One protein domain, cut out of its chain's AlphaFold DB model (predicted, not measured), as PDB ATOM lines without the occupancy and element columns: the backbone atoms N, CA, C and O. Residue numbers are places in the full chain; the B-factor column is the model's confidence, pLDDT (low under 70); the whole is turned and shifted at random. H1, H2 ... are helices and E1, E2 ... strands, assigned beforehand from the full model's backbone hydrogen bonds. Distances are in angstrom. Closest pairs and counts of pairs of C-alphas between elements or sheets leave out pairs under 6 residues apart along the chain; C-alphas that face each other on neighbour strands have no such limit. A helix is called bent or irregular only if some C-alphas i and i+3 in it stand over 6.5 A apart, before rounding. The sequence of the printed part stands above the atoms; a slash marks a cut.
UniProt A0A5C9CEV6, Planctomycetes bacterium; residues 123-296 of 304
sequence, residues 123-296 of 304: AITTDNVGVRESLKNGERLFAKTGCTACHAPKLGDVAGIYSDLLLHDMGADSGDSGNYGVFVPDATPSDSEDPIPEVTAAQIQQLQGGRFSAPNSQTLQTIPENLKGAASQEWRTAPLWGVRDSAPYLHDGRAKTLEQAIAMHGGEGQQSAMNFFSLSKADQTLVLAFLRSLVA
ATOM      1  N   ALA A 123      32.697  11.865 -22.975       89.12
ATOM      2  CA  ALA A 123      32.704  10.619 -22.221       89.12
ATOM      3  C   ALA A 123      31.266  10.108 -22.045       89.12
ATOM      4  O   ALA A 123      30.369  10.889 -21.721       89.12
ATOM      5  N   ILE A 124      31.038   8.805 -22.213       86.94
ATOM      6  CA  ILE A 124      29.738   8.186 -21.942       86.94
ATOM      7  C   ILE A 124      29.382   8.342 -20.464       86.94
ATOM      8  O   ILE A 124      30.149   7.993 -19.566       86.94
ATOM      9  N   THR A 125      28.161   8.812 -20.216       82.81
ATOM     10  CA  THR A 125      27.566   8.907 -18.881       82.81
ATOM     11  C   THR A 125      26.537   7.803 -18.664       82.81
ATOM     12  O   THR A 125      25.812   7.435 -19.584       82.81
ATOM     13  N   THR A 126      26.435   7.290 -17.437       83.81
ATOM     14  CA  THR A 126      25.461   6.249 -17.078       83.81
ATOM     15  C   THR A 126      24.882   6.447 -15.679       83.81
ATOM     16  O   THR A 126      25.568   6.871 -14.733       83.81
ATOM     17  N   ASP A 127      23.606   6.090 -15.536       88.31
ATOM     18  CA  ASP A 127      22.888   6.085 -14.263       88.31
ATOM     19  C   ASP A 127      23.267   4.889 -13.380       88.31
ATOM     20  O   ASP A 127      23.096   4.946 -12.158       88.31
ATOM     21  N   ASN A 128      23.877   3.846 -13.957       91.56
ATOM     22  CA  ASN A 128      24.391   2.714 -13.198       91.56
ATOM     23  C   ASN A 128      25.589   3.155 -12.338       91.56
ATOM     24  O   ASN A 128      26.683   3.429 -12.837       91.56
ATOM     25  N   VAL A 129      25.375   3.205 -11.021       89.88
ATOM     26  CA  VAL A 129      26.378   3.646 -10.039       89.88
ATOM     27  C   VAL A 129      27.638   2.780 -10.088       89.88
ATOM     28  O   VAL A 129      28.737   3.321  -9.988       89.88
ATOM     29  N   GLY A 130      27.497   1.466 -10.289       88.12
ATOM     30  CA  GLY A 130      28.627   0.542 -10.376       88.12
ATOM     31  C   GLY A 130      29.503   0.822 -11.594       88.12
ATOM     32  O   GLY A 130      30.713   0.974 -11.455       88.12
ATOM     33  N   VAL A 131      28.895   0.987 -12.773       87.25
ATOM     34  CA  VAL A 131      29.634   1.323 -14.003       87.25
ATOM     35  C   VAL A 131      30.298   2.693 -13.879       87.25
ATOM     36  O   VAL A 131      31.471   2.838 -14.210       87.25
ATOM     37  N   ARG A 132      29.593   3.690 -13.335       91.12
ATOM     38  CA  ARG A 132      30.154   5.030 -13.113       91.12
ATOM     39  C   ARG A 132      31.379   5.000 -12.199       91.12
ATOM     40  O   ARG A 132      32.348   5.705 -12.470       91.12
ATOM     41  N   GLU A 133      31.346   4.209 -11.128       92.06
ATOM     42  CA  GLU A 133      32.498   4.065 -10.233       92.06
ATOM     43  C   GLU A 133      33.646   3.308 -10.912       92.06
ATOM     44  O   GLU A 133      34.799   3.708 -10.772       92.06
ATOM     45  N   SER A 134      33.352   2.284 -11.718       91.88
ATOM     46  CA  SER A 134      34.360   1.592 -12.531       91.88
ATOM     47  C   SER A 134      35.062   2.532 -13.514       91.88
ATOM     48  O   SER A 134      36.289   2.512 -13.587       91.88
ATOM     49  N   LEU A 135      34.324   3.401 -14.216       93.75
ATOM     50  CA  LEU A 135      34.908   4.390 -15.131       93.75
ATOM     51  C   LEU A 135      35.797   5.398 -14.390       93.75
ATOM     52  O   LEU A 135      36.927   5.640 -14.808       93.75
ATOM     53  N   LYS A 136      35.341   5.913 -13.240       95.31
ATOM     54  CA  LYS A 136      36.153   6.797 -12.383       95.31
ATOM     55  C   LYS A 136      37.409   6.108 -11.856       95.31
ATOM     56  O   LYS A 136      38.463   6.730 -11.764       95.31
ATOM     57  N   ASN A 137      37.316   4.833 -11.491       96.75
ATOM     58  CA  ASN A 137      38.475   4.060 -11.055       96.75
ATOM     59  C   ASN A 137      39.450   3.814 -12.209       96.75
ATOM     60  O   ASN A 137      40.656   3.924 -12.002       96.75
ATOM     61  N   GLY A 138      38.943   3.564 -13.416       97.38
ATOM     62  CA  GLY A 138      39.739   3.497 -14.638       97.38
ATOM     63  C   GLY A 138      40.505   4.786 -14.919       97.38
ATOM     64  O   GLY A 138      41.712   4.741 -15.126       97.38
ATOM     65  N   GLU A 139      39.836   5.937 -14.834       97.56
ATOM     66  CA  GLU A 139      40.455   7.262 -14.990       97.56
ATOM     67  C   GLU A 139      41.532   7.524 -13.918       97.56
ATOM     68  O   GLU A 139      42.641   7.965 -14.223       97.56
ATOM     69  N   ARG A 140      41.259   7.178 -12.651       97.88
ATOM     70  CA  ARG A 140      42.251   7.276 -11.561       97.88
ATOM     71  C   ARG A 140      43.466   6.381 -11.806       97.88
ATOM     72  O   ARG A 140      44.591   6.790 -11.527       97.88
ATOM     73  N   LEU A 141      43.255   5.160 -12.295       97.88
ATOM     74  CA  LEU A 141      44.334   4.235 -12.639       97.88
ATOM     75  C   LEU A 141      45.141   4.744 -13.837       97.88
ATOM     76  O   LEU A 141      46.364   4.683 -13.783       97.88
ATOM     77  N   PHE A 142      44.484   5.316 -14.849       97.88
ATOM     78  CA  PHE A 142      45.123   5.966 -15.996       97.88
ATOM     79  C   PHE A 142      46.038   7.123 -15.561       97.88
ATOM     80  O   PHE A 142      47.171   7.247 -16.029       97.88
ATOM     81  N   ALA A 143      45.594   7.939 -14.602       96.00
ATOM     82  CA  ALA A 143      46.453   8.950 -13.992       96.00
ATOM     83  C   ALA A 143      47.608   8.314 -13.201       96.00
ATOM     84  O   ALA A 143      48.765   8.704 -13.339       96.00
ATOM     85  N   LYS A 144      47.333   7.279 -12.398       95.12
ATOM     86  CA  LYS A 144      48.348   6.603 -11.574       95.12
ATOM     87  C   LYS A 144      49.435   5.903 -12.397       95.12
ATOM     88  O   LYS A 144      50.558   5.783 -11.915       95.12
ATOM     89  N   THR A 145      49.138   5.447 -13.613       94.12
ATOM     90  CA  THR A 145      50.142   4.856 -14.512       94.12
ATOM     91  C   THR A 145      51.083   5.894 -15.120       94.12
ATOM     92  O   THR A 145      52.109   5.498 -15.665       94.12
ATOM     93  N   GLY A 146      50.783   7.192 -14.999       94.81
ATOM     94  CA  GLY A 146      51.562   8.283 -15.591       94.81
ATOM     95  C   GLY A 146      51.114   8.680 -16.991       94.81
ATOM     96  O   GLY A 146      51.790   9.458 -17.655       94.81
ATOM     97  N   CYS A 147      49.969   8.180 -17.467       96.25
ATOM     98  CA  CYS A 147      49.467   8.550 -18.790       96.25
ATOM     99  C   CYS A 147      49.101  10.041 -18.861       96.25
ATOM    100  O   CYS A 147      49.301  10.673 -19.895       96.25
ATOM    101  N   THR A 148      48.636  10.622 -17.750       95.38
ATOM    102  CA  THR A 148      48.252  12.040 -17.657       95.38
ATOM    103  C   THR A 148      49.422  13.021 -17.681       95.38
ATOM    104  O   THR A 148      49.159  14.219 -17.700       95.38
ATOM    105  N   ALA A 149      50.674  12.546 -17.694       93.88
ATOM    106  CA  ALA A 149      51.849  13.397 -17.898       93.88
ATOM    107  C   ALA A 149      51.857  14.052 -19.291       93.88
ATOM    108  O   ALA A 149      52.297  15.183 -19.418       93.88
ATOM    109  N   CYS A 150      51.335  13.358 -20.311       95.75
ATOM    110  CA  CYS A 150      51.146  13.913 -21.660       95.75
ATOM    111  C   CYS A 150      49.651  13.998 -22.013       95.75
ATOM    112  O   CYS A 150      49.155  14.983 -22.563       95.75
ATOM    113  N   HIS A 151      48.873  12.967 -21.662       97.25
ATOM    114  CA  HIS A 151      47.427  12.929 -21.890       97.25
ATOM    115  C   HIS A 151      46.660  13.686 -20.798       97.25
ATOM    116  O   HIS A 151      45.822  13.122 -20.090       97.25
ATOM    117  N   ALA A 152      46.961  14.976 -20.647       95.75
ATOM    118  CA  ALA A 152      46.385  15.842 -19.628       95.75
ATOM    119  C   ALA A 152      44.850  15.960 -19.779       95.75
ATOM    120  O   ALA A 152      44.380  16.348 -20.852       95.75
ATOM    121  N   PRO A 153      44.040  15.693 -18.730       95.75
ATOM    122  CA  PRO A 153      42.573  15.693 -18.829       95.75
ATOM    123  C   PRO A 153      41.958  17.012 -19.311       95.75
ATOM    124  O   PRO A 153      40.813  17.031 -19.756       95.75
ATOM    125  N   LYS A 154      42.690  18.123 -19.215       96.19
ATOM    126  CA  LYS A 154      42.292  19.437 -19.721       96.19
ATOM    127  C   LYS A 154      43.502  20.199 -20.251       96.19
ATOM    128  O   LYS A 154      44.603  20.015 -19.740       96.19
ATOM    129  N   LEU A 155      43.259  21.129 -21.170       97.19
ATOM    130  CA  LEU A 155      44.239  22.111 -21.625       97.19
ATOM    131  C   LEU A 155      43.584  23.496 -21.663       97.19
ATOM    132  O   LEU A 155      42.725  23.774 -22.500       97.19
ATOM    133  N   GLY A 156      43.938  24.352 -20.700       96.19
ATOM    134  CA  GLY A 156      43.191  25.585 -20.435       96.19
ATOM    135  C   GLY A 156      41.739  25.281 -20.053       96.19
ATOM    136  O   GLY A 156      41.489  24.472 -19.156       96.19
ATOM    137  N   ASP A 157      40.795  25.901 -20.763       96.31
ATOM    138  CA  ASP A 157      39.351  25.707 -20.566       96.31
ATOM    139  C   ASP A 157      38.794  24.484 -21.315       96.31
ATOM    140  O   ASP A 157      37.622  24.132 -21.174       96.31
ATOM    141  N   VAL A 158      39.627  23.807 -22.110       96.56
ATOM    142  CA  VAL A 158      39.217  22.658 -22.915       96.56
ATOM    143  C   VAL A 158      39.344  21.378 -22.089       96.56
ATOM    144  O   VAL A 158      40.412  20.769 -22.014       96.56
ATOM    145  N   ALA A 159      38.253  20.982 -21.433       95.19
ATOM    146  CA  ALA A 159      38.183  19.780 -20.603       95.19
ATOM    147  C   ALA A 159      37.876  18.506 -21.410       95.19
ATOM    148  O   ALA A 159      37.206  18.542 -22.438       95.19
ATOM    149  N   GLY A 160      38.346  17.365 -20.911       93.75
ATOM    150  CA  GLY A 160      38.163  16.047 -21.516       93.75
ATOM    151  C   GLY A 160      39.089  15.753 -22.697       93.75
ATOM    152  O   GLY A 160      38.986  14.669 -23.256       93.75
ATOM    153  N   ILE A 161      39.977  16.677 -23.080       96.06
ATOM    154  CA  ILE A 161      40.844  16.551 -24.265       96.06
ATOM    155  C   ILE A 161      41.878  15.422 -24.145       96.06
ATOM    156  O   ILE A 161      42.224  14.803 -25.153       96.06
ATOM    157  N   TYR A 162      42.355  15.139 -22.925       97.38
ATOM    158  CA  TYR A 162      43.405  14.146 -22.652       97.38
ATOM    159  C   TYR A 162      44.627  14.325 -23.562       97.38
ATOM    160  O   TYR A 162      45.069  13.394 -24.236       97.38
ATOM    161  N   SER A 163      45.139  15.552 -23.624       97.75
ATOM    162  CA  SER A 163      46.302  15.946 -24.419       97.75
ATOM    163  C   SER A 163      46.792  17.329 -23.997       97.75
ATOM    164  O   SER A 163      45.997  18.237 -23.758       97.75
ATOM    165  N   ASP A 164      48.107  17.486 -23.955       97.25
ATOM    166  CA  ASP A 164      48.818  18.757 -23.809       97.25
ATOM    167  C   ASP A 164      49.124  19.452 -25.154       97.25
ATOM    168  O   ASP A 164      49.565  20.600 -25.181       97.25
ATOM    169  N   LEU A 165      48.852  18.778 -26.279       97.44
ATOM    170  CA  LEU A 165      49.194  19.177 -27.650       97.44
ATOM    171  C   LEU A 165      50.698  19.402 -27.904       97.44
ATOM    172  O   LEU A 165      51.065  19.962 -28.947       97.44
ATOM    173  N   LEU A 166      51.561  18.938 -27.001       97.06
ATOM    174  CA  LEU A 166      53.012  19.061 -27.100       97.06
ATOM    175  C   LEU A 166      53.607  17.934 -27.942       97.06
ATOM    176  O   LEU A 166      52.961  16.925 -28.229       97.06
ATOM    177  N   LEU A 167      54.845  18.139 -28.389       93.00
ATOM    178  CA  LEU A 167      55.653  17.121 -29.047       93.00
ATOM    179  C   LEU A 167      56.424  16.319 -28.001       93.00
ATOM    180  O   LEU A 167      57.174  16.895 -27.217       93.00
ATOM    181  N   HIS A 168      56.287  15.001 -28.054       92.31
ATOM    182  CA  HIS A 168      57.016  14.070 -27.198       92.31
ATOM    183  C   HIS A 168      57.852  13.119 -28.039       92.31
ATOM    184  O   HIS A 168      57.411  12.667 -29.101       92.31
ATOM    185  N   ASP A 169      59.054  12.801 -27.562       87.62
ATOM    186  CA  ASP A 169      59.889  11.760 -28.153       87.62
ATOM    187  C   ASP A 169      59.262  10.387 -27.866       87.62
ATOM    188  O   ASP A 169      59.198   9.945 -26.720       87.62
ATOM    189  N   MET A 170      58.801   9.701 -28.915       83.12
ATOM    190  CA  MET A 170      58.192   8.367 -28.828       83.12
ATOM    191  C   MET A 170      59.190   7.237 -29.142       83.12
ATOM    192  O   MET A 170      58.785   6.106 -29.433       83.12
ATOM    193  N   GLY A 171      60.490   7.537 -29.103       73.50
ATOM    194  CA  GLY A 171      61.597   6.625 -29.369       73.50
ATOM    195  C   GLY A 171      61.939   6.479 -30.853       73.50
ATOM    196  O   GLY A 171      61.130   6.756 -31.742       73.50
ATOM    197  N   ALA A 172      63.155   5.990 -31.124       58.19
ATOM    198  CA  ALA A 172      63.667   5.752 -32.479       58.19
ATOM    199  C   ALA A 172      62.777   4.798 -33.295       58.19
ATOM    200  O   ALA A 172      62.627   4.975 -34.506       58.19
ATOM    201  N   ASP A 173      62.126   3.850 -32.616       52.50
ATOM    202  CA  ASP A 173      61.202   2.907 -33.237       52.50
ATOM    203  C   ASP A 173      59.927   3.588 -33.743       52.50
ATOM    204  O   ASP A 173      59.268   3.016 -34.586       52.50
ATOM    205  N   SER A 174      59.591   4.811 -33.316       51.03
ATOM    206  CA  SER A 174      58.442   5.585 -33.821       51.03
ATOM    207  C   SER A 174      58.809   6.570 -34.943       51.03
ATOM    208  O   SER A 174      58.025   7.469 -35.244       51.03
ATOM    209  N   GLY A 175      59.991   6.447 -35.554       47.97
ATOM    210  CA  GLY A 175      60.407   7.281 -36.686       47.97
ATOM    211  C   GLY A 175      59.570   7.058 -37.957       47.97
ATOM    212  O   GLY A 175      59.118   5.951 -38.233       47.97
ATOM    213  N   ASP A 176      59.419   8.107 -38.774       48.31
ATOM    214  CA  ASP A 176      58.568   8.180 -39.989       48.31
ATOM    215  C   ASP A 176      58.886   7.130 -41.091       48.31
ATOM    216  O   ASP A 176      58.191   7.064 -42.103       48.31
ATOM    217  N   SER A 177      59.935   6.309 -40.926       35.34
ATOM    218  CA  SER A 177      60.449   5.364 -41.933       35.34
ATOM    219  C   SER A 177      60.106   3.882 -41.711       35.34
ATOM    220  O   SER A 177      60.590   3.045 -42.472       35.34
ATOM    221  N   GLY A 178      59.259   3.540 -40.733       33.19
ATOM    222  CA  GLY A 178      58.472   2.298 -40.756       33.19
ATOM    223  C   GLY A 178      59.230   0.963 -40.703       33.19
ATOM    224  O   GLY A 178      58.889   0.053 -41.456       33.19
ATOM    225  N   ASN A 179      60.211   0.794 -39.813       26.06
ATOM    226  CA  ASN A 179      60.743  -0.539 -39.513       26.06
ATOM    227  C   ASN A 179      60.651  -0.813 -38.009       26.06
ATOM    228  O   ASN A 179      61.504  -0.384 -37.238       26.06
ATOM    229  N   TYR A 180      59.572  -1.486 -37.607       35.47
ATOM    230  CA  TYR A 180      59.216  -1.713 -36.209       35.47
ATOM    231  C   TYR A 180      59.619  -3.126 -35.785       35.47
ATOM    232  O   TYR A 180      59.056  -4.115 -36.259       35.47
ATOM    233  N   GLY A 181      60.563  -3.237 -34.858       31.56
ATOM    234  CA  GLY A 181      60.614  -4.397 -33.980       31.56
ATOM    235  C   GLY A 181      59.722  -4.112 -32.777       31.56
ATOM    236  O   GLY A 181      59.913  -3.081 -32.152       31.56
ATOM    237  N   VAL A 182      58.761  -4.993 -32.473       32.44
ATOM    238  CA  VAL A 182      58.375  -5.461 -31.117       32.44
ATOM    239  C   VAL A 182      56.918  -5.969 -31.079       32.44
ATOM    240  O   VAL A 182      55.979  -5.303 -31.496       32.44
ATOM    241  N   PHE A 183      56.812  -7.195 -30.548       35.38
ATOM    242  CA  PHE A 183      55.710  -7.905 -29.877       35.38
ATOM    243  C   PHE A 183      54.247  -7.628 -30.283       35.38
ATOM    244  O   PHE A 183      53.650  -6.611 -29.942       35.38
ATOM    245  N   VAL A 184      53.630  -8.655 -30.873       29.89
ATOM    246  CA  VAL A 184      52.179  -8.808 -31.028       29.89
ATOM    247  C   VAL A 184      51.700  -9.745 -29.911       29.89
ATOM    248  O   VAL A 184      52.011 -10.935 -29.973       29.89
ATOM    249  N   PRO A 185      50.989  -9.273 -28.872       30.53
ATOM    250  CA  PRO A 185      50.197 -10.186 -28.064       30.53
ATOM    251  C   PRO A 185      49.082 -10.767 -28.942       30.53
ATOM    252  O   PRO A 185      48.510 -10.036 -29.754       30.53
ATOM    253  N   ASP A 186      48.772 -12.055 -28.763       30.20
ATOM    254  CA  ASP A 186      47.602 -12.727 -29.344       30.20
ATOM    255  C   ASP A 186      46.310 -12.038 -28.861       30.20
ATOM    256  O   ASP A 186      45.657 -12.473 -27.916       30.20
ATOM    257  N   ALA A 187      45.964 -10.911 -29.477       35.25
ATOM    258  CA  ALA A 187      44.687 -10.238 -29.318       35.25
ATOM    259  C   ALA A 187      43.833 -10.606 -30.532       35.25
ATOM    260  O   ALA A 187      44.137 -10.235 -31.670       35.25
ATOM    261  N   THR A 188      42.785 -11.390 -30.290       29.58
ATOM    262  CA  THR A 188      41.751 -11.688 -31.281       29.58
ATOM    263  C   THR A 188      41.150 -10.386 -31.827       29.58
ATOM    264  O   THR A 188      40.935  -9.452 -31.055       29.58
ATOM    265  N   PRO A 189      40.891 -10.285 -33.142       33.56
ATOM    266  CA  PRO A 189      40.456  -9.040 -33.761       33.56
ATOM    267  C   PRO A 189      38.964  -8.788 -33.515       33.56
ATOM    268  O   PRO A 189      38.167  -9.666 -33.834       33.56
ATOM    269  N   SER A 190      38.610  -7.595 -33.015       38.09
ATOM    270  CA  SER A 190      37.418  -6.801 -33.392       38.09
ATOM    271  C   SER A 190      37.012  -5.827 -32.269       38.09
ATOM    272  O   SER A 190      36.041  -6.070 -31.564       38.09
ATOM    273  N   ASP A 191      37.680  -4.673 -32.148       43.56
ATOM    274  CA  ASP A 191      37.137  -3.539 -31.367       43.56
ATOM    275  C   ASP A 191      35.918  -2.881 -32.079       43.56
ATOM    276  O   ASP A 191      35.324  -1.946 -31.552       43.56
ATOM    277  N   SER A 192      35.524  -3.343 -33.279       36.06
ATOM    278  CA  SER A 192      34.457  -2.732 -34.090       36.06
ATOM    279  C   SER A 192      33.026  -3.132 -33.707       36.06
ATOM    280  O   SER A 192      32.092  -2.582 -34.278       36.06
ATOM    281  N   GLU A 193      32.834  -4.069 -32.776       35.72
ATOM    282  CA  GLU A 193      31.503  -4.596 -32.414       35.72
ATOM    283  C   GLU A 193      31.310  -4.794 -30.897       35.72
ATOM    284  O   GLU A 193      30.259  -5.277 -30.483       35.72
ATOM    285  N   ASP A 194      32.275  -4.422 -30.046       32.44
ATOM    286  CA  ASP A 194      32.148  -4.653 -28.603       32.44
ATOM    287  C   ASP A 194      31.382  -3.493 -27.929       32.44
ATOM    288  O   ASP A 194      31.947  -2.405 -27.748       32.44
ATOM    289  N   PRO A 195      30.105  -3.671 -27.514       34.34
ATOM    290  CA  PRO A 195      29.470  -2.724 -26.600       34.34
ATOM    291  C   PRO A 195      30.348  -2.611 -25.354       34.34
ATOM    292  O   PRO A 195      30.950  -3.613 -24.974       34.34
ATOM    293  N   ILE A 196      30.417  -1.430 -24.711       33.31
ATOM    294  CA  ILE A 196      31.112  -1.267 -23.416       33.31
ATOM    295  C   ILE A 196      30.681  -2.448 -22.543       33.31
ATOM    296  O   ILE A 196      29.510  -2.477 -22.145       33.31
ATOM    297  N   PRO A 197      31.546  -3.447 -22.281       35.16
ATOM    298  CA  PRO A 197      31.083  -4.599 -21.543       35.16
ATOM    299  C   PRO A 197      30.723  -4.092 -20.153       35.16
ATOM    300  O   PRO A 197      31.471  -3.295 -19.574       35.16
ATOM    301  N   GLU A 198      29.611  -4.555 -19.578       37.69
ATOM    302  CA  GLU A 198      29.557  -4.623 -18.122       37.69
ATOM    303  C   GLU A 198      30.817  -5.382 -17.711       37.69
ATOM    304  O   GLU A 198      30.944  -6.563 -18.020       37.69
ATOM    305  N   VAL A 199      31.803  -4.692 -17.133       36.78
ATOM    306  CA  VAL A 199      33.062  -5.313 -16.721       36.78
ATOM    307  C   VAL A 199      32.731  -6.249 -15.565       36.78
ATOM    308  O   VAL A 199      32.684  -5.843 -14.406       36.78
ATOM    309  N   THR A 200      32.430  -7.506 -15.882       40.56
ATOM    310  CA  THR A 200      32.120  -8.520 -14.879       40.56
ATOM    311  C   THR A 200      33.412  -9.111 -14.319       40.56
ATOM    312  O   THR A 200      34.433  -9.213 -15.004       40.56
ATOM    313  N   ALA A 201      33.367  -9.575 -13.067       35.66
ATOM    314  CA  ALA A 201      34.499 -10.236 -12.411       35.66
ATOM    315  C   ALA A 201      35.031 -11.469 -13.183       35.66
ATOM    316  O   ALA A 201      36.181 -11.855 -12.999       35.66
ATOM    317  N   ALA A 202      34.220 -12.060 -14.069       34.94
ATOM    318  CA  ALA A 202      34.593 -13.196 -14.908       34.94
ATOM    319  C   ALA A 202      35.466 -12.800 -16.117       34.94
ATOM    320  O   ALA A 202      36.415 -13.512 -16.442       34.94
ATOM    321  N   GLN A 203      35.212 -11.646 -16.749       33.44
ATOM    322  CA  GLN A 203      36.021 -11.153 -17.882       33.44
ATOM    323  C   GLN A 203      37.433 -10.732 -17.443       33.44
ATOM    324  O   GLN A 203      38.401 -10.910 -18.178       33.44
ATOM    325  N   ILE A 204      37.573 -10.275 -16.197       34.94
ATOM    326  CA  ILE A 204      38.857  -9.976 -15.539       34.94
ATOM    327  C   ILE A 204      39.782 -11.210 -15.476       34.94
ATOM    328  O   ILE A 204      41.008 -11.075 -15.463       34.94
ATOM    329  N   GLN A 205      39.219 -12.421 -15.458       33.78
ATOM    330  CA  GLN A 205      39.968 -13.660 -15.248       33.78
ATOM    331  C   GLN A 205      40.596 -14.230 -16.537       33.78
ATOM    332  O   GLN A 205      41.554 -14.995 -16.445       33.78
ATOM    333  N   GLN A 206      40.117 -13.835 -17.726       33.00
ATOM    334  CA  GLN A 206      40.507 -14.435 -19.016       33.00
ATOM    335  C   GLN A 206      41.716 -13.777 -19.714       33.00
ATOM    336  O   GLN A 206      42.272 -14.366 -20.634       33.00
ATOM    337  N   LEU A 207      42.176 -12.596 -19.280       37.19
ATOM    338  CA  LEU A 207      43.197 -11.800 -19.995       37.19
ATOM    339  C   LEU A 207      44.650 -12.005 -19.500       37.19
ATOM    340  O   LEU A 207      45.527 -11.173 -19.747       37.19
ATOM    341  N   GLN A 208      44.930 -13.082 -18.764       35.22
ATOM    342  CA  GLN A 208      46.230 -13.362 -18.135       35.22
ATOM    343  C   GLN A 208      47.272 -13.853 -19.166       35.22
ATOM    344  O   GLN A 208      47.040 -14.870 -19.806       35.22
ATOM    345  N   GLY A 209      48.443 -13.202 -19.306       36.53
ATOM    346  CA  GLY A 209      49.543 -13.834 -20.068       36.53
ATOM    347  C   GLY A 209      50.756 -13.012 -20.529       36.53
ATOM    348  O   GLY A 209      51.780 -13.606 -20.851       36.53
ATOM    349  N   GLY A 210      50.717 -11.678 -20.561       36.50
ATOM    350  CA  GLY A 210      51.845 -10.899 -21.100       36.50
ATOM    351  C   GLY A 210      52.966 -10.651 -20.084       36.50
ATOM    352  O   GLY A 210      52.724 -10.013 -19.062       36.50
ATOM    353  N   ARG A 211      54.198 -11.094 -20.372       37.81
ATOM    354  CA  ARG A 211      55.423 -10.609 -19.705       37.81
ATOM    355  C   ARG A 211      56.069  -9.532 -20.576       37.81
ATOM    356  O   ARG A 211      56.431  -9.814 -21.713       37.81
ATOM    357  N   PHE A 212      56.231  -8.323 -20.039       39.38
ATOM    358  CA  PHE A 212      56.953  -7.230 -20.696       39.38
ATOM    359  C   PHE A 212      58.466  -7.472 -20.568       39.38
ATOM    360  O   PHE A 212      58.956  -7.741 -19.472       39.38
ATOM    361  N   SER A 213      59.216  -7.397 -21.666       36.03
ATOM    362  CA  SER A 213      60.678  -7.253 -21.632       36.03
ATOM    363  C   SER A 213      61.020  -5.915 -22.262       36.03
ATOM    364  O   SER A 213      60.608  -5.646 -23.386       36.03
ATOM    365  N   ALA A 214      61.729  -5.070 -21.515       36.09
ATOM    366  CA  ALA A 214      62.174  -3.773 -21.997       36.09
ATOM    367  C   ALA A 214      63.152  -3.970 -23.170       36.09
ATOM    368  O   ALA A 214      64.170  -4.645 -22.980       36.09
ATOM    369  N   PRO A 215      62.908  -3.400 -24.364       37.91
ATOM    370  CA  PRO A 215      64.009  -3.153 -25.274       37.91
ATOM    371  C   PRO A 215      64.974  -2.172 -24.598       37.91
ATOM    372  O   PRO A 215      64.564  -1.302 -23.826       37.91
ATOM    373  N   ASN A 216      66.272  -2.366 -24.839       36.81
ATOM    374  CA  ASN A 216      67.329  -1.524 -24.287       36.81
ATOM    375  C   ASN A 216      66.975  -0.049 -24.498       36.81
ATOM    376  O   ASN A 216      66.679   0.338 -25.626       36.81
ATOM    377  N   SER A 217      67.024   0.739 -23.419       42.06
ATOM    378  CA  SER A 217      66.918   2.200 -23.434       42.06
ATOM    379  C   SER A 217      67.913   2.748 -24.455       42.06
ATOM    380  O   SER A 217      69.102   2.900 -24.176       42.06
ATOM    381  N   GLN A 218      67.453   2.950 -25.687       44.44
ATOM    382  CA  GLN A 218      68.212   3.700 -26.664       44.44
ATOM    383  C   GLN A 218      68.139   5.144 -26.195       44.44
ATOM    384  O   GLN A 218      67.058   5.679 -25.960       44.44
ATOM    385  N   THR A 219      69.315   5.724 -25.979       45.22
ATOM    386  CA  THR A 219      69.525   7.129 -25.640       45.22
ATOM    387  C   THR A 219      68.569   8.007 -26.436       45.22
ATOM    388  O   THR A 219      68.645   7.995 -27.667       45.22
ATOM    389  N   LEU A 220      67.699   8.747 -25.736       52.09
ATOM    390  CA  LEU A 220      66.905   9.830 -26.315       52.09
ATOM    391  C   LEU A 220      67.837  10.648 -27.213       52.09
ATOM    392  O   LEU A 220      68.888  11.117 -26.761       52.09
ATOM    393  N   GLN A 221      67.522  10.738 -28.504       54.84
ATOM    394  CA  GLN A 221      68.332  11.554 -29.398       54.84
ATOM    395  C   GLN A 221      68.173  13.005 -28.955       54.84
ATOM    396  O   GLN A 221      67.054  13.492 -28.840       54.84
ATOM    397  N   THR A 222      69.282  13.703 -28.712       64.88
ATOM    398  CA  THR A 222      69.247  15.119 -28.334       64.88
ATOM    399  C   THR A 222      68.573  15.937 -29.430       64.88
ATOM    400  O   THR A 222      69.135  16.127 -30.512       64.88
ATOM    401  N   ILE A 223      67.368  16.416 -29.135       66.75
ATOM    402  CA  ILE A 223      66.598  17.310 -29.995       66.75
ATOM    403  C   ILE A 223      67.120  18.732 -29.773       66.75
ATOM    404  O   ILE A 223      67.233  19.157 -28.623       66.75
ATOM    405  N   PRO A 224      67.466  19.488 -30.828       68.12
ATOM    406  CA  PRO A 224      67.915  20.864 -30.655       68.12
ATOM    407  C   PRO A 224      66.830  21.722 -29.991       68.12
ATOM    408  O   PRO A 224      65.706  21.776 -30.486       68.12
ATOM    409  N   GLU A 225      67.183  22.467 -28.941       66.06
ATOM    410  CA  GLU A 225      66.250  23.326 -28.181       66.06
ATOM    411  C   GLU A 225      65.488  24.333 -29.066       66.06
ATOM    412  O   GLU A 225      64.336  24.666 -28.801       66.06
ATOM    413  N   ASN A 226      66.106  24.785 -30.164       69.69
ATOM    414  CA  ASN A 226      65.541  25.764 -31.099       69.69
ATOM    415  C   ASN A 226      64.991  25.142 -32.399       69.69
ATOM    416  O   ASN A 226      64.842  25.841 -33.408       69.69
ATOM    417  N   LEU A 227      64.720  23.832 -32.419       76.69
ATOM    418  CA  LEU A 227      64.161  23.166 -33.595       76.69
ATOM    419  C   LEU A 227      62.768  23.723 -33.932       76.69
ATOM    420  O   LEU A 227      61.826  23.643 -33.144       76.69
ATOM    421  N   LYS A 228      62.617  24.239 -35.157       79.00
ATOM    422  CA  LYS A 228      61.302  24.516 -35.750       79.00
ATOM    423  C   LYS A 228      60.745  23.236 -36.371       79.00
ATOM    424  O   LYS A 228      61.475  22.501 -37.029       79.00
ATOM    425  N   GLY A 229      59.448  23.005 -36.213       80.75
ATOM    426  CA  GLY A 229      58.789  21.755 -36.580       80.75
ATOM    427  C   GLY A 229      59.026  20.659 -35.544       80.75
ATOM    428  O   GLY A 229      59.221  20.951 -34.364       80.75
ATOM    429  N   ALA A 230      58.994  19.409 -35.997       82.38
ATOM    430  CA  ALA A 230      59.188  18.215 -35.185       82.38
ATOM    431  C   ALA A 230      60.327  17.363 -35.751       82.38
ATOM    432  O   ALA A 230      60.501  17.282 -36.971       82.38
ATOM    433  N   ALA A 231      61.072  16.706 -34.871       79.44
ATOM    434  CA  ALA A 231      62.011  15.660 -35.220       79.44
ATOM    435  C   ALA A 231      61.277  14.393 -35.701       79.44
ATOM    436  O   ALA A 231      60.059  14.222 -35.545       79.44
ATOM    437  N   SER A 232      62.029  13.464 -36.290       75.81
ATOM    438  CA  SER A 232      61.493  12.201 -36.810       75.81
ATOM    439  C   SER A 232      60.769  11.371 -35.750       75.81
ATOM    440  O   SER A 232      59.733  10.782 -36.054       75.81
ATOM    441  N   GLN A 233      61.278  11.375 -34.522       75.69
ATOM    442  CA  GLN A 233      60.785  10.607 -33.379       75.69
ATOM    443  C   GLN A 233      59.748  11.356 -32.532       75.69
ATOM    444  O   GLN A 233      59.091  10.749 -31.690       75.69
ATOM    445  N   GLU A 234      59.568  12.659 -32.763       85.75
ATOM    446  CA  GLU A 234      58.618  13.471 -32.004       85.75
ATOM    447  C   GLU A 234      57.209  13.370 -32.558       85.75
ATOM    448  O   GLU A 234      56.996  13.586 -33.750       85.75
ATOM    449  N   TRP A 235      56.226  13.137 -31.705       90.56
ATOM    450  CA  TRP A 235      54.824  13.125 -32.101       90.56
ATOM    451  C   TRP A 235      54.014  14.013 -31.182       90.56
ATOM    452  O   TRP A 235      54.289  14.103 -29.989       90.56
ATOM    453  N   ARG A 236      53.010  14.678 -31.755       95.19
ATOM    454  CA  ARG A 236      52.036  15.422 -30.967       95.19
ATOM    455  C   ARG A 236      51.243  14.429 -30.127       95.19
ATOM    456  O   ARG A 236      50.727  13.464 -30.699       95.19
ATOM    457  N   THR A 237      51.062  14.700 -28.837       96.88
ATOM    458  CA  THR A 237      50.106  13.951 -28.016       96.88
ATOM    459  C   THR A 237      48.715  14.087 -28.630       96.88
ATOM    460  O   THR A 237      48.086  15.144 -28.551       96.88
ATOM    461  N   ALA A 238      48.222  13.053 -29.309       95.44
ATOM    462  CA  ALA A 238      46.894  13.108 -29.908       95.44
ATOM    463  C   ALA A 238      45.827  13.175 -28.794       95.44
ATOM    464  O   ALA A 238      45.932  12.412 -27.831       95.44
ATOM    465  N   PRO A 239      44.810  14.052 -28.900       96.50
ATOM    466  CA  PRO A 239      43.663  14.029 -27.993       96.50
ATOM    467  C   PRO A 239      43.044  12.629 -27.924       96.50
ATOM    468  O   PRO A 239      42.789  12.036 -28.971       96.50
ATOM    469  N   LEU A 240      42.765  12.118 -26.717       96.75
ATOM    470  CA  LEU A 240      42.042  10.838 -26.547       96.75
ATOM    471  C   LEU A 240      40.521  10.998 -26.666       96.75
ATOM    472  O   LEU A 240      39.751  10.062 -26.452       96.75
ATOM    473  N   TRP A 241      40.080  12.193 -27.030       91.94
ATOM    474  CA  TRP A 241      38.726  12.481 -27.450       91.94
ATOM    475  C   TRP A 241      38.262  11.551 -28.571       91.94
ATOM    476  O   TRP A 241      38.777  11.584 -29.688       91.94
ATOM    477  N   GLY A 242      37.247  10.742 -28.267       91.50
ATOM    478  CA  GLY A 242      36.688   9.790 -29.218       91.50
ATOM    479  C   GLY A 242      37.615   8.629 -29.548       91.50
ATOM    480  O   GLY A 242      37.420   8.000 -30.583       91.50
ATOM    481  N   VAL A 243      38.606   8.337 -28.693       94.56
ATOM    482  CA  VAL A 243      39.573   7.267 -28.953       94.56
ATOM    483  C   VAL A 243      38.895   5.910 -29.136       94.56
ATOM    484  O   VAL A 243      39.375   5.125 -29.939       94.56
ATOM    485  N   ARG A 244      37.742   5.634 -28.500       93.12
ATOM    486  CA  ARG A 244      36.991   4.386 -28.753       93.12
ATOM    487  C   ARG A 244      36.705   4.186 -30.247       93.12
ATOM    488  O   ARG A 244      36.831   3.079 -30.757       93.12
ATOM    489  N   ASP A 245      36.332   5.262 -30.929       90.75
ATOM    490  CA  ASP A 245      35.777   5.233 -32.283       90.75
ATOM    491  C   ASP A 245      36.828   5.592 -33.351       90.75
ATOM    492  O   ASP A 245      36.484   5.877 -34.497       90.75
ATOM    493  N   SER A 246      38.116   5.609 -32.984       90.31
ATOM    494  CA  SER A 246      39.209   6.076 -33.847       90.31
ATOM    495  C   SER A 246      40.164   4.973 -34.307       90.31
ATOM    496  O   SER A 246      41.257   5.290 -34.774       90.31
ATOM    497  N   ALA A 247      39.815   3.698 -34.124       87.31
ATOM    498  CA  ALA A 247      40.639   2.587 -34.590       87.31
ATOM    499  C   ALA A 247      40.778   2.594 -36.136       87.31
ATOM    500  O   ALA A 247      39.839   2.984 -36.834       87.31
ATOM    501  N   PRO A 248      41.904   2.110 -36.701       89.56
ATOM    502  CA  PRO A 248      43.105   1.646 -36.003       89.56
ATOM    503  C   PRO A 248      43.882   2.807 -35.362       89.56
ATOM    504  O   PRO A 248      43.708   3.959 -35.729       89.56
ATOM    505  N   TYR A 249      44.761   2.514 -34.410       87.12
ATOM    506  CA  TYR A 249      45.435   3.496 -33.557       87.12
ATOM    507  C   TYR A 249      46.856   3.839 -34.020       87.12
ATOM    508  O   TYR A 249      47.445   3.155 -34.859       87.12
ATOM    509  N   LEU A 250      47.429   4.872 -33.385       88.69
ATOM    510  CA  LEU A 250      48.701   5.520 -33.731       88.69
ATOM    511  C   LEU A 250      48.637   6.275 -35.067       88.69
ATOM    512  O   LEU A 250      47.623   6.271 -35.763       88.69
ATOM    513  N   HIS A 251      49.716   6.977 -35.406       87.88
ATOM    514  CA  HIS A 251      49.758   7.855 -36.576       87.88
ATOM    515  C   HIS A 251      49.723   7.108 -37.914       87.88
ATOM    516  O   HIS A 251      49.412   7.716 -38.933       87.88
ATOM    517  N   ASP A 252      50.053   5.817 -37.920       84.69
ATOM    518  CA  ASP A 252      50.176   4.955 -39.099       84.69
ATOM    519  C   ASP A 252      49.168   3.794 -39.118       84.69
ATOM    520  O   ASP A 252      49.145   3.019 -40.074       84.69
ATOM    521  N   GLY A 253      48.318   3.671 -38.094       85.56
ATOM    522  CA  GLY A 253      47.304   2.619 -38.014       85.56
ATOM    523  C   GLY A 253      47.857   1.227 -37.711       85.56
ATOM    524  O   GLY A 253      47.149   0.238 -37.905       85.56
ATOM    525  N   ARG A 254      49.112   1.107 -37.252       79.69
ATOM    526  CA  ARG A 254      49.727  -0.208 -36.991       79.69
ATOM    527  C   ARG A 254      49.128  -0.942 -35.787       79.69
ATOM    528  O   ARG A 254      49.199  -2.168 -35.729       79.69
ATOM    529  N   ALA A 255      48.548  -0.215 -34.831       80.12
ATOM    530  CA  ALA A 255      47.911  -0.795 -33.654       80.12
ATOM    531  C   ALA A 255      46.414  -1.009 -33.912       80.12
ATOM    532  O   ALA A 255      45.691  -0.073 -34.236       80.12
ATOM    533  N   LYS A 256      45.930  -2.239 -33.746       83.62
ATOM    534  CA  LYS A 256      44.517  -2.592 -33.962       83.62
ATOM    535  C   LYS A 256      43.666  -2.468 -32.703       83.62
ATOM    536  O   LYS A 256      42.454  -2.369 -32.833       83.62
ATOM    537  N   THR A 257      44.297  -2.483 -31.529       83.12
ATOM    538  CA  THR A 257      43.625  -2.368 -30.228       83.12
ATOM    539  C   THR A 257      44.274  -1.301 -29.348       83.12
ATOM    540  O   THR A 257      45.434  -0.930 -29.566       83.12
ATOM    541  N   LEU A 258      43.550  -0.827 -28.330       88.56
ATOM    542  CA  LEU A 258      44.077   0.123 -27.342       88.56
ATOM    543  C   LEU A 258      45.287  -0.448 -26.593       88.56
ATOM    544  O   LEU A 258      46.262   0.256 -26.363       88.56
ATOM    545  N   GLU A 259      45.271  -1.735 -26.259       86.69
ATOM    546  CA  GLU A 259      46.384  -2.419 -25.602       86.69
ATOM    547  C   GLU A 259      47.624  -2.440 -26.498       86.69
ATOM    548  O   GLU A 259      48.728  -2.185 -26.016       86.69
ATOM    549  N   GLN A 260      47.457  -2.699 -27.802       78.88
ATOM    550  CA  GLN A 260      48.560  -2.616 -28.762       78.88
ATOM    551  C   GLN A 260      49.091  -1.184 -28.866       78.88
ATOM    552  O   GLN A 260      50.304  -0.986 -28.862       78.88
ATOM    553  N   ALA A 261      48.206  -0.185 -28.897       87.25
ATOM    554  CA  ALA A 261      48.608   1.217 -28.917       87.25
ATOM    555  C   ALA A 261      49.410   1.586 -27.658       87.25
ATOM    556  O   ALA A 261      50.485   2.172 -27.772       87.25
ATOM    557  N   ILE A 262      48.943   1.184 -26.468       87.69
ATOM    558  CA  ILE A 262      49.642   1.401 -25.193       87.69
ATOM    559  C   ILE A 262      51.003   0.692 -25.197       87.69
ATOM    560  O   ILE A 262      52.005   1.302 -24.835       87.69
ATOM    561  N   ALA A 263      51.077  -0.560 -25.657       80.56
ATOM    562  CA  ALA A 263      52.328  -1.324 -25.713       80.56
ATOM    563  C   ALA A 263      53.398  -0.680 -26.603       80.56
ATOM    564  O   ALA A 263      54.587  -0.852 -26.345       80.56
ATOM    565  N   MET A 264      52.979   0.063 -27.628       79.81
ATOM    566  CA  MET A 264      53.860   0.721 -28.592       79.81
ATOM    567  C   MET A 264      54.276   2.144 -28.187       79.81
ATOM    568  O   MET A 264      54.904   2.836 -28.989       79.81
ATOM    569  N   HIS A 265      53.950   2.601 -26.972       85.69
ATOM    570  CA  HIS A 265      54.503   3.851 -26.445       85.69
ATOM    571  C   HIS A 265      55.975   3.646 -26.067       85.69
ATOM    572  O   HIS A 265      56.279   3.034 -25.044       85.69
ATOM    573  N   GLY A 266      56.879   4.152 -26.908       80.12
ATOM    574  CA  GLY A 266      58.315   4.234 -26.641       80.12
ATOM    575  C   GLY A 266      58.728   5.598 -26.081       80.12
ATOM    576  O   GLY A 266      57.878   6.429 -25.757       80.12
ATOM    577  N   GLY A 267      60.040   5.835 -25.981       84.69
ATOM    578  CA  GLY A 267      60.598   7.125 -25.553       84.69
ATOM    579  C   GLY A 267      60.051   7.590 -24.199       84.69
ATOM    580  O   GLY A 267      60.064   6.824 -23.234       84.69
ATOM    581  N   GLU A 268      59.544   8.819 -24.133       88.31
ATOM    582  CA  GLU A 268      58.960   9.407 -22.918       88.31
ATOM    583  C   GLU A 268      57.709   8.647 -22.430       88.31
ATOM    584  O   GLU A 268      57.462   8.555 -21.229       88.31
ATOM    585  N   GLY A 269      56.953   8.012 -23.334       88.38
ATOM    586  CA  GLY A 269      55.765   7.221 -22.988       88.38
ATOM    587  C   GLY A 269      56.061   5.813 -22.450       88.38
ATOM    588  O   GLY A 269      55.158   5.140 -21.940       88.38
ATOM    589  N   GLN A 270      57.314   5.354 -22.535       83.62
ATOM    590  CA  GLN A 270      57.693   3.964 -22.258       83.62
ATOM    591  C   GLN A 270      57.396   3.527 -20.824       83.62
ATOM    592  O   GLN A 270      56.913   2.411 -20.603       83.62
ATOM    593  N   GLN A 271      57.672   4.392 -19.845       83.69
ATOM    594  CA  GLN A 271      57.440   4.070 -18.438       83.69
ATOM    595  C   GLN A 271      55.941   3.949 -18.140       83.69
ATOM    596  O   GLN A 271      55.532   3.033 -17.428       83.69
ATOM    597  N   SER A 272      55.110   4.813 -18.729       91.12
ATOM    598  CA  SER A 272      53.656   4.769 -18.553       91.12
ATOM    599  C   SER A 272      53.048   3.490 -19.134       91.12
ATOM    600  O   SER A 272      52.198   2.865 -18.494       91.12
ATOM    601  N   ALA A 273      53.546   3.026 -20.285       84.31
ATOM    602  CA  ALA A 273      53.174   1.723 -20.837       84.31
ATOM    603  C   ALA A 273      53.563   0.565 -19.906       84.31
ATOM    604  O   ALA A 273      52.736  -0.296 -19.601       84.31
ATOM    605  N   MET A 274      54.800   0.559 -19.395       83.19
ATOM    606  CA  MET A 274      55.258  -0.463 -18.446       83.19
ATOM    607  C   MET A 274      54.420  -0.471 -17.163       83.19
ATOM    608  O   MET A 274      54.066  -1.542 -16.665       83.19
ATOM    609  N   ASN A 275      54.053   0.706 -16.649       89.88
ATOM    610  CA  ASN A 275      53.195   0.842 -15.477       89.88
ATOM    611  C   ASN A 275      51.806   0.243 -15.733       89.88
ATOM    612  O   ASN A 275      51.322  -0.521 -14.900       89.88
ATOM    613  N   PHE A 276      51.196   0.519 -16.893       90.81
ATOM    614  CA  PHE A 276      49.918  -0.081 -17.289       90.81
ATOM    615  C   PHE A 276      49.995  -1.612 -17.338       90.81
ATOM    616  O   PHE A 276      49.169  -2.290 -16.728       90.81
ATOM    617  N   PHE A 277      51.011  -2.185 -17.989       88.19
ATOM    618  CA  PHE A 277      51.149  -3.645 -18.070       88.19
ATOM    619  C   PHE A 277      51.572  -4.308 -16.752       88.19
ATOM    620  O   PHE A 277      51.419  -5.523 -16.616       88.19
ATOM    621  N   SER A 278      52.037  -3.525 -15.776       89.25
ATOM    622  CA  SER A 278      52.313  -3.973 -14.404       89.25
ATOM    623  C   SER A 278      51.071  -3.969 -13.503       89.25
ATOM    624  O   SER A 278      51.106  -4.548 -12.417       89.25
ATOM    625  N   LEU A 279      49.971  -3.341 -13.932       89.19
ATOM    626  CA  LEU A 279      48.688  -3.412 -13.235       89.19
ATOM    627  C   LEU A 279      48.119  -4.838 -13.257       89.19
ATOM    628  O   LEU A 279      48.404  -5.633 -14.158       89.19
ATOM    629  N   SER A 280      47.240  -5.141 -12.296       93.00
ATOM    630  CA  SER A 280      46.439  -6.365 -12.351       93.00
ATOM    631  C   SER A 280      45.552  -6.369 -13.603       93.00
ATOM    632  O   SER A 280      45.224  -5.319 -14.152       93.00
ATOM    633  N   LYS A 281      45.111  -7.544 -14.066       85.75
ATOM    634  CA  LYS A 281      44.200  -7.610 -15.222       85.75
ATOM    635  C   LYS A 281      42.861  -6.923 -14.970       85.75
ATOM    636  O   LYS A 281      42.331  -6.310 -15.884       85.75
ATOM    637  N   ALA A 282      42.384  -6.948 -13.726       89.69
ATOM    638  CA  ALA A 282      41.237  -6.157 -13.280       89.69
ATOM    639  C   ALA A 282      41.446  -4.667 -13.562       89.69
ATOM    640  O   ALA A 282      40.622  -4.029 -14.213       89.69
ATOM    641  N   ASP A 283      42.575  -4.140 -13.105       94.44
ATOM    642  CA  ASP A 283      42.898  -2.722 -13.219       94.44
ATOM    643  C   ASP A 283      43.166  -2.310 -14.676       94.44
ATOM    644  O   ASP A 283      42.720  -1.244 -15.095       94.44
ATOM    645  N   GLN A 284      43.816  -3.168 -15.478       91.81
ATOM    646  CA  GLN A 284      43.964  -2.951 -16.926       91.81
ATOM    647  C   GLN A 284      42.589  -2.807 -17.590       91.81
ATOM    648  O   GLN A 284      42.370  -1.857 -18.340       91.81
ATOM    649  N   THR A 285      41.638  -3.692 -17.272       90.94
ATOM    650  CA  THR A 285      40.273  -3.612 -17.806       90.94
ATOM    651  C   THR A 285      39.564  -2.323 -17.397       90.94
ATOM    652  O   THR A 285      38.852  -1.752 -18.217       90.94
ATOM    653  N   LEU A 286      39.771  -1.820 -16.175       95.12
ATOM    654  CA  LEU A 286      39.194  -0.543 -15.744       95.12
ATOM    655  C   LEU A 286      39.751   0.639 -16.548       95.12
ATOM    656  O   LEU A 286      38.976   1.470 -17.016       95.12
ATOM    657  N   VAL A 287      41.070   0.698 -16.763       97.38
ATOM    658  CA  VAL A 287      41.697   1.734 -17.607       97.38
ATOM    659  C   VAL A 287      41.162   1.666 -19.039       97.38
ATOM    660  O   VAL A 287      40.788   2.686 -19.612       97.38
ATOM    661  N   LEU A 288      41.067   0.464 -19.610       94.88
ATOM    662  CA  LEU A 288      40.536   0.270 -20.959       94.88
ATOM    663  C   LEU A 288      39.048   0.620 -21.052       94.88
ATOM    664  O   LEU A 288      38.627   1.184 -22.055       94.88
ATOM    665  N   ALA A 289      38.249   0.330 -20.023       91.62
ATOM    666  CA  ALA A 289      36.844   0.729 -19.962       91.62
ATOM    667  C   ALA A 289      36.699   2.253 -19.921       91.62
ATOM    668  O   ALA A 289      35.841   2.804 -20.604       91.62
ATOM    669  N   PHE A 290      37.569   2.939 -19.175       97.00
ATOM    670  CA  PHE A 290      37.650   4.395 -19.204       97.00
ATOM    671  C   PHE A 290      38.000   4.922 -20.609       97.00
ATOM    672  O   PHE A 290      37.261   5.753 -21.131       97.00
ATOM    673  N   LEU A 291      39.036   4.399 -21.272       96.69
ATOM    674  CA  LEU A 291      39.393   4.814 -22.640       96.69
ATOM    675  C   LEU A 291      38.263   4.542 -23.644       96.69
ATOM    676  O   LEU A 291      37.923   5.406 -24.447       96.69
ATOM    677  N   ARG A 292      37.610   3.380 -23.540       94.31
ATOM    678  CA  ARG A 292      36.414   3.029 -24.321       94.31
ATOM    679  C   ARG A 292      35.195   3.884 -23.961       94.31
ATOM    680  O   ARG A 292      34.234   3.902 -24.717       94.31
ATOM    681  N   SER A 293      35.194   4.612 -22.845       93.81
ATOM    682  CA  SER A 293      34.122   5.570 -22.557       93.81
ATOM    683  C   SER A 293      34.274   6.883 -23.320       93.81
ATOM    684  O   SER A 293      33.316   7.646 -23.349       93.81
ATOM    685  N   LEU A 294      35.430   7.159 -23.937       94.31
ATOM    686  CA  LEU A 294      35.685   8.387 -24.691       94.31
ATOM    687  C   LEU A 294      35.269   8.190 -26.152       94.31
ATOM    688  O   LEU A 294      35.949   7.504 -26.917       94.31
ATOM    689  N   VAL A 295      34.154   8.805 -26.536       92.44
ATOM    690  CA  VAL A 295      33.429   8.494 -27.773       92.44
ATOM    691  C   VAL A 295      33.325   9.689 -28.691       92.44
ATOM    692  O   VAL A 295      33.222  10.830 -28.233       92.44
ATOM    693  N   ALA A 296      33.358   9.426 -29.993       89.69
ATOM    694  CA  ALA A 296      33.023  10.438 -30.974       89.69
ATOM    695  C   ALA A 296      31.559  10.873 -30.772       89.69
ATOM    696  O   ALA A 296      30.737  10.081 -30.303       89.69
TER     697      ALA A 296
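What this domain is: This is residues 123 to 296 of the 304 residues of a protein of Planctomycetes bacterium (UniProt A0A5C9CEV6). There is little regular structure: H1 crosses H4 at one end, H2 and H3 lie between, and the E1-E2 hairpin lies at the other; residues 170 to 233 loop to the H1-H4 end and back. Of 174 printed residues, 52 are in named elements, under half: four helices, two strands, order H1 E1 E2 H2 H3 H4, mostly helix. The antiparallel sheet is E1 - E2. It is compact, radius of gyration of the C-alphas 16.4 A, spans 50 by 40 by 27 A.

How they stand to each other: H1, residues 129 to 144, touches H4, residues 281 to 292, about perpendicular at 81 degrees; closest C-alphas, Gly 138 and Val 287, 4.0 A. Look next at E1, residues 167 to 169, and E2, residues 234 to 236, a hairpin: N 168 and O 235, 2.9 A, are within hydrogen-bond range. H2, residues 258 to 263, only just touches H3, residues 267 to 278, with 3 pairs of C-alphas within 8 A, by residues 273 to 274 of H3 alone; closest C-alphas, Ile 262 and Ala 273, 5.6 A. Every O i to N i+4 pair is within range in H1, H2 and H4; in H3, 6 of 8.

Where its parts are: Find C-alpha 129 at (26.378, 3.646, -10.039); H1 runs 22.2 A. H3, 17.8 A, is irregular: C-alphas 268 and 271 are 7.1 A apart. H4, 16.0 A, ends at C-alpha 292, (36.414, 3.029, -24.321).

The domain as a whole: The farthest C-alphas, Ala 202 and Asn 226, are 52.3 A apart. The printed part has no cut; links H1 to E1, E1 to E2 and E2 to H2 are long. Residues 172 to 226 have pLDDT under 70.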